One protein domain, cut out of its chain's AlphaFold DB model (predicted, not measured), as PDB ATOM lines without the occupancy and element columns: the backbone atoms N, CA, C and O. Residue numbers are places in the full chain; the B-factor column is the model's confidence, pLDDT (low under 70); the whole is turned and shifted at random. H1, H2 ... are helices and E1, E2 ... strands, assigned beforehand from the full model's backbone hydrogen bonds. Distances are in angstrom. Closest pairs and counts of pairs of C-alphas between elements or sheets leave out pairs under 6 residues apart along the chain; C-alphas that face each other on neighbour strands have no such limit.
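This is residues 7 to 56 of the 126 residues of an uncharacterized protein of Yersinia kristensenii (UniProt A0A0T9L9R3). A small, short-stranded sheet, E4 E1 E5, lies between a hairpin of two short strands, E2 and E3, at one end of the domain and a single helix, H1, at the other. H1 packs near E5 with its residues 42 to 48, and its later residues run on away from the sheet. The printed part has 50 residues, with five named strands followed by one named helix; both sheets are antiparallel, and the class is mixed, helices and strands. The whole is compact, with a radius of gyration of the C-alphas of 10.5 A, but elongated in outline, spanning 30 by 20 by 17 A.

In the larger sheet, E1 is residues 7 to 9, beginning at C-alpha 7 (142.736, 173.838, 168.197); E4 is residues 25 to 27, 7.2 A long, and E5 is residues 36 to 38. E2 is residues 13 to 15 and E3 residues 18 to 20. H1, residues 41 to 54, is 19.9 A long and ends at C-alpha 54 (155.666, 162.210, 176.578).

E1 is the inner strand. E1 and E5 are antiparallel at 150 degrees, with N 8 and O 37 at 2.8 A. E4 and E1 are antiparallel at 133 degrees, with N 7 and O 26 at 2.8 A. H1 is on this sheet, in two layers, a sheet with a helix on it; the closest C-alphas of E5 and H1, Pro 38 and Lys 44, are 5.1 A apart. In H1, 9 of 10 O i to N i+4 pairs are within hydrogen-bond range. E2 and E3 form an antiparallel hairpin, with N 15 and O 18 at 2.8 A. The closest C-alphas of E1 and E3, Val 9 and Leu 20, are 7.1 A apart. E3 and H1 are apart.

The two C-alphas farthest apart, those of Gln 18 and Leu 56, are 31.9 A from each other. The printed part has no cut and no long link. The mean pLDDT of the printed part is 78.5, and residues 49 to 56 are under 70.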
ATOM      1  N   TYR A   7     141.317 173.543 168.317       89.69
ATOM      2  CA  TYR A   7     142.736 173.838 168.197       89.69
ATOM      3  C   TYR A   7     142.997 174.841 167.092       89.69
ATOM      4  O   TYR A   7     142.350 174.803 166.052       89.69
ATOM      5  N   ARG A   8     144.008 175.673 167.296       90.69
ATOM      6  CA  ARG A   8     144.624 176.488 166.262       90.69
ATOM      7  C   ARG A   8     145.809 175.737 165.672       90.69
ATOM      8  O   ARG A   8     146.657 175.218 166.399       90.69
ATOM      9  N   VAL A   9     145.868 175.660 164.355       90.75
ATOM     10  CA  VAL A   9     146.950 175.014 163.623       90.75
ATOM     11  C   VAL A   9     148.157 175.946 163.643       90.75
ATOM     12  O   VAL A   9     148.089 177.067 163.164       90.75
ATOM     13  N   LEU A  10     149.270 175.495 164.210       87.69
ATOM     14  CA  LEU A  10     150.550 176.219 164.196       87.69
ATOM     15  C   LEU A  10     151.434 175.816 163.021       87.69
ATOM     16  O   LEU A  10     152.382 176.508 162.688       87.69
ATOM     17  N   ARG A  11     151.196 174.635 162.453       84.06
ATOM     18  CA  ARG A  11     151.974 174.081 161.348       84.06
ATOM     19  C   ARG A  11     151.068 173.176 160.531       84.06
ATOM     20  O   ARG A  11     150.310 172.400 161.119       84.06
ATOM     21  N   ARG A  12     151.191 173.246 159.199       88.44
ATOM     22  CA  ARG A  12     150.379 172.476 158.244       88.44
ATOM     23  C   ARG A  12     150.164 171.039 158.722       88.44
ATOM     24  O   ARG A  12     151.130 170.294 158.886       88.44
ATOM     25  N   SER A  13     148.910 170.674 158.970       81.50
ATOM     26  CA  SER A  13     148.540 169.402 159.597       81.50
ATOM     27  C   SER A  13     147.374 168.747 158.870       81.50
ATOM     28  O   SER A  13     146.471 169.422 158.392       81.50
ATOM     29  N   TYR A  14     147.401 167.417 158.783       85.56
ATOM     30  CA  TYR A  14     146.337 166.628 158.168       85.56
ATOM     31  C   TYR A  14     145.371 166.117 159.237       85.56
ATOM     32  O   TYR A  14     145.722 165.239 160.026       85.56
ATOM     33  N   ILE A  15     144.179 166.708 159.308       83.62
ATOM     34  CA  ILE A  15     143.195 166.488 160.373       83.62
ATOM     35  C   ILE A  15     141.806 166.377 159.744       83.62
ATOM     36  O   ILE A  15     141.472 167.132 158.839       83.62
ATOM     37  N   ASN A  16     140.989 165.423 160.209       80.69
ATOM     38  CA  ASN A  16     139.655 165.144 159.648       80.69
ATOM     39  C   ASN A  16     139.660 164.943 158.119       80.69
ATOM     40  O   ASN A  16     138.782 165.426 157.416       80.69
ATOM     41  N   PHE A  17     140.665 164.230 157.602       82.94
ATOM     42  CA  PHE A  17     140.875 163.997 156.167       82.94
ATOM     43  C   PHE A  17     141.145 165.257 155.321       82.94
ATOM     44  O   PHE A  17     141.197 165.167 154.093       82.94
ATOM     45  N   GLN A  18     141.386 166.403 155.960       85.25
ATOM     46  CA  GLN A  18     141.691 167.678 155.321       85.25
ATOM     47  C   GLN A  18     143.090 168.163 155.725       85.25
ATOM     48  O   GLN A  18     143.525 167.990 156.863       85.25
ATOM     49  N   ILE A  19     143.823 168.758 154.783       88.81
ATOM     50  CA  ILE A  19     145.069 169.472 155.088       88.81
ATOM     51  C   ILE A  19     144.679 170.879 155.528       88.81
ATOM     52  O   ILE A  19     144.036 171.593 154.765       88.81
ATOM     53  N   LEU A  20     145.074 171.257 156.736       86.75
ATOM     54  CA  LEU A  20     144.840 172.581 157.297       86.75
ATOM     55  C   LEU A  20     146.147 173.356 157.340       86.75
ATOM     56  O   LEU A  20     147.197 172.789 157.667       86.75
ATOM     57  N   GLU A  21     146.081 174.637 157.003       87.44
ATOM     58  CA  GLU A  21     147.243 175.520 156.956       87.44
ATOM     59  C   GLU A  21     147.529 176.169 158.318       87.44
ATOM     60  O   GLU A  21     146.723 176.120 159.246       87.44
ATOM     61  N   GLU A  22     148.724 176.740 158.468       89.12
ATOM     62  CA  GLU A  22     149.098 177.479 159.674       89.12
ATOM     63  C   GLU A  22     148.152 178.672 159.893       89.12
ATOM     64  O   GLU A  22     147.927 179.486 159.001       89.12
ATOM     65  N   GLY A  23     147.602 178.773 161.100       85.38
ATOM     66  CA  GLY A  23     146.663 179.799 161.532       85.38
ATOM     67  C   GLY A  23     145.197 179.362 161.560       85.38
ATOM     68  O   GLY A  23     144.409 180.065 162.188       85.38
ATOM     69  N   GLU A  24     144.835 178.230 160.948       86.12
ATOM     70  CA  GLU A  24     143.441 177.770 160.859       86.12
ATOM     71  C   GLU A  24     142.920 177.161 162.177       86.12
ATOM     72  O   GLU A  24     143.692 176.628 162.972       86.12
ATOM     73  N   GLU A  25     141.609 177.221 162.425       89.44
ATOM     74  CA  GLU A  25     140.972 176.647 163.621       89.44
ATOM     75  C   GLU A  25     140.243 175.341 163.277       89.44
ATOM     76  O   GLU A  25     139.414 175.304 162.371       89.44
ATOM     77  N   VAL A  26     140.508 174.266 164.024       87.62
ATOM     78  CA  VAL A  26     139.936 172.935 163.784       87.62
ATOM     79  C   VAL A  26     139.451 172.254 165.053       87.62
ATOM     80  O   VAL A  26     140.059 172.335 166.120       87.62
ATOM     81  N   GLU A  27     138.358 171.510 164.916       88.94
ATOM     82  CA  GLU A  27     137.842 170.604 165.938       88.94
ATOM     83  C   GLU A  27     138.506 169.229 165.827       88.94
ATOM     84  O   GLU A  27     138.409 168.546 164.807       88.94
ATOM     85  N   TYR A  28     139.192 168.808 166.889       85.12
ATOM     86  CA  TYR A  28     139.935 167.554 166.905       85.12
ATOM     87  C   TYR A  28     139.730 166.778 168.209       85.12
ATOM     88  O   TYR A  28     140.211 167.143 169.272       85.12
ATOM     89  N   SER A  29     139.047 165.639 168.132       81.00
ATOM     90  CA  SER A  29     138.783 164.796 169.307       81.00
ATOM     91  C   SER A  29     139.945 163.853 169.676       81.00
ATOM     92  O   SER A  29     139.810 163.064 170.610       81.00
ATOM     93  N   GLY A  30     141.050 163.863 168.923       76.56
ATOM     94  CA  GLY A  30     142.186 162.957 169.130       76.56
ATOM     95  C   GLY A  30     143.286 163.542 170.019       76.56
ATOM     96  O   GLY A  30     143.090 164.553 170.685       76.56
ATOM     97  N   LYS A  31     144.469 162.908 170.017       75.50
ATOM     98  CA  LYS A  31     145.654 163.384 170.758       75.50
ATOM     99  C   LYS A  31     146.311 164.547 170.013       75.50
ATOM    100  O   LYS A  31     146.940 164.303 168.980       75.50
ATOM    101  N   PRO A  32     146.172 165.798 170.476       77.94
ATOM    102  CA  PRO A  32     146.739 166.930 169.764       77.94
ATOM    103  C   PRO A  32     148.264 166.901 169.860       77.94
ATOM    104  O   PRO A  32     148.837 166.760 170.940       77.94
ATOM    105  N   GLY A  33     148.924 167.016 168.710       77.88
ATOM    106  CA  GLY A  33     150.379 167.106 168.643       77.88
ATOM    107  C   GLY A  33     150.897 168.515 168.936       77.88
ATOM    108  O   GLY A  33     150.134 169.459 169.140       77.88
ATOM    109  N   SER A  34     152.218 168.689 168.873       79.81
ATOM    110  CA  SER A  34     152.865 170.005 169.007       79.81
ATOM    111  C   SER A  34     152.516 170.980 167.876       79.81
ATOM    112  O   SER A  34     152.672 172.182 168.050       79.81
ATOM    113  N   ALA A  35     152.017 170.478 166.739       81.50
ATOM    114  CA  ALA A  35     151.540 171.287 165.613       81.50
ATOM    115  C   ALA A  35     150.163 171.936 165.856       81.50
ATOM    116  O   ALA A  35     149.727 172.753 165.046       81.50
ATOM    117  N   LEU A  36     149.483 171.570 166.950       86.56
ATOM    118  CA  LEU A  36     148.170 172.082 167.327       86.56
ATOM    119  C   LEU A  36     148.224 172.787 168.679       86.56
ATOM    120  O   LEU A  36     148.699 172.247 169.686       86.56
ATOM    121  N   GLU A  37     147.696 174.000 168.714       86.69
ATOM    122  CA  GLU A  37     147.554 174.803 169.915       86.69
ATOM    123  C   GLU A  37     146.123 174.720 170.442       86.69
ATOM    124  O   GLU A  37     145.191 175.049 169.717       86.69
ATOM    125  N   PRO A  38     145.904 174.253 171.680       89.88
ATOM    126  CA  PRO A  38     144.567 174.163 172.234       89.88
ATOM    127  C   PRO A  38     144.042 175.565 172.526       89.88
ATOM    128  O   PRO A  38     144.662 176.309 173.283       89.88
ATOM    129  N   ILE A  39     142.892 175.903 171.948       88.81
ATOM    130  CA  ILE A  39     142.253 177.206 172.178       88.81
ATOM    131  C   ILE A  39     141.166 177.145 173.254       88.81
ATOM    132  O   ILE A  39     140.911 178.144 173.914       88.81
ATOM    133  N   ASN A  40     140.586 175.962 173.482       88.56
ATOM    134  CA  ASN A  40     139.583 175.720 174.522       88.56
ATOM    135  C   ASN A  40     140.115 174.826 175.653       88.56
ATOM    136  O   ASN A  40     141.072 174.068 175.481       88.56
ATOM    137  N   GLU A  41     139.430 174.854 176.797       84.12
ATOM    138  CA  GLU A  41     139.739 174.042 177.986       84.12
ATOM    139  C   GLU A  41     139.734 172.536 177.667       84.12
ATOM    140  O   GLU A  41     140.686 171.829 178.003       84.12
ATOM    141  N   ALA A  42     138.737 172.048 176.917       83.19
ATOM    142  CA  ALA A  42     138.668 170.652 176.468       83.19
ATOM    143  C   ALA A  42     139.898 170.221 175.645       83.19
ATOM    144  O   ALA A  42     140.438 169.127 175.820       83.19
ATOM    145  N   ALA A  43     140.385 171.110 174.778       83.38
ATOM    146  CA  ALA A  43     141.572 170.884 173.964       83.38
ATOM    147  C   ALA A  43     142.859 170.906 174.798       83.38
ATOM    148  O   ALA A  43     143.787 170.127 174.566       83.38
ATOM    149  N   LYS A  44     142.909 171.779 175.807       80.56
ATOM    150  CA  LYS A  44     144.042 171.898 176.725       80.56
ATOM    151  C   LYS A  44     144.180 170.648 177.584       80.56
ATOM    152  O   LYS A  44     145.293 170.171 177.780       80.56
ATOM    153  N   LEU A  45     143.058 170.078 178.017       76.06
ATOM    154  CA  LEU A  45     143.002 168.843 178.795       76.06
ATOM    155  C   LEU A  45     143.440 167.631 177.955       76.06
ATOM    156  O   LEU A  45     144.246 166.820 178.410       76.06
ATOM    157  N   ALA A  46     143.009 167.562 176.690       78.12
ATOM    158  CA  ALA A  46     143.463 166.544 175.744       78.12
ATOM    159  C   ALA A  46     144.968 166.656 175.421       78.12
ATOM    160  O   ALA A  46     145.657 165.637 175.335       78.12
ATOM    161  N   LYS A  47     145.505 167.880 175.302       74.31
ATOM    162  CA  LYS A  47     146.948 168.104 175.116       74.31
ATOM    163  C   LYS A  47     147.751 167.789 176.370       74.31
ATOM    164  O   LYS A  47     148.761 167.104 176.270       74.31
ATOM    165  N   ALA A  48     147.292 168.213 177.544       70.44
ATOM    166  CA  ALA A  48     147.937 167.896 178.816       70.44
ATOM    167  C   ALA A  48     148.010 166.379 179.045       70.44
ATOM    168  O   ALA A  48     149.072 165.862 179.378       70.44
ATOM    169  N   GLY A  49     146.932 165.641 178.756       62.16
ATOM    170  CA  GLY A  49     146.940 164.176 178.817       62.16
ATOM    171  C   GLY A  49     147.928 163.512 177.845       62.16
ATOM    172  O   GLY A  49     148.433 162.430 178.132       62.16
ATOM    173  N   ALA A  50     148.240 164.153 176.713       56.84
ATOM    174  CA  ALA A  50     149.240 163.669 175.760       56.84
ATOM    175  C   ALA A  50     150.682 164.029 176.168       56.84
ATOM    176  O   ALA A  50     151.578 163.208 175.988       56.84
ATOM    177  N   VAL A  51     150.905 165.216 176.746       55.72
ATOM    178  CA  VAL A  51     152.230 165.674 177.206       55.72
ATOM    179  C   VAL A  51     152.706 164.875 178.419       55.72
ATOM    180  O   VAL A  51     153.863 164.479 178.456       55.72
ATOM    181  N   VAL A  52     151.818 164.520 179.353       52.31
ATOM    182  CA  VAL A  52     152.196 163.700 180.523       52.31
ATOM    183  C   VAL A  52     152.637 162.281 180.120       52.31
ATOM    184  O   VAL A  52     153.426 161.659 180.824       52.31
ATOM    185  N   LEU A  53     152.207 161.775 178.956       45.19
ATOM    186  CA  LEU A  53     152.713 160.508 178.412       45.19
ATOM    187  C   LEU A  53     154.061 160.660 177.676       45.19
ATOM    188  O   LEU A  53     154.738 159.664 177.442       45.19
ATOM    189  N   ALA A  54     154.427 161.884 177.286       43.25
ATOM    190  CA  ALA A  54     155.666 162.210 176.578       43.25
ATOM    191  C   ALA A  54     156.778 162.743 177.508       43.25
ATOM    192  O   ALA A  54     157.937 162.767 177.107       43.25
ATOM    193  N   GLU A  55     156.453 163.134 178.745       38.66
ATOM    194  CA  GLU A  55     157.378 163.736 179.720       38.66
ATOM    195  C   GLU A  55     157.813 162.762 180.837       38.66
ATOM    196  O   GLU A  55     158.014 163.146 181.984       38.66
ATOM    197  N   LEU A  56     157.995 161.475 180.519       42.31
ATOM    198  CA  LEU A  56     158.635 160.501 181.421       42.31
ATOM    199  C   LEU A  56     160.105 160.258 181.056       42.31
ATOM    200  O   LEU A  56     160.604 159.138 181.111       42.31
TER     201      LEU A  56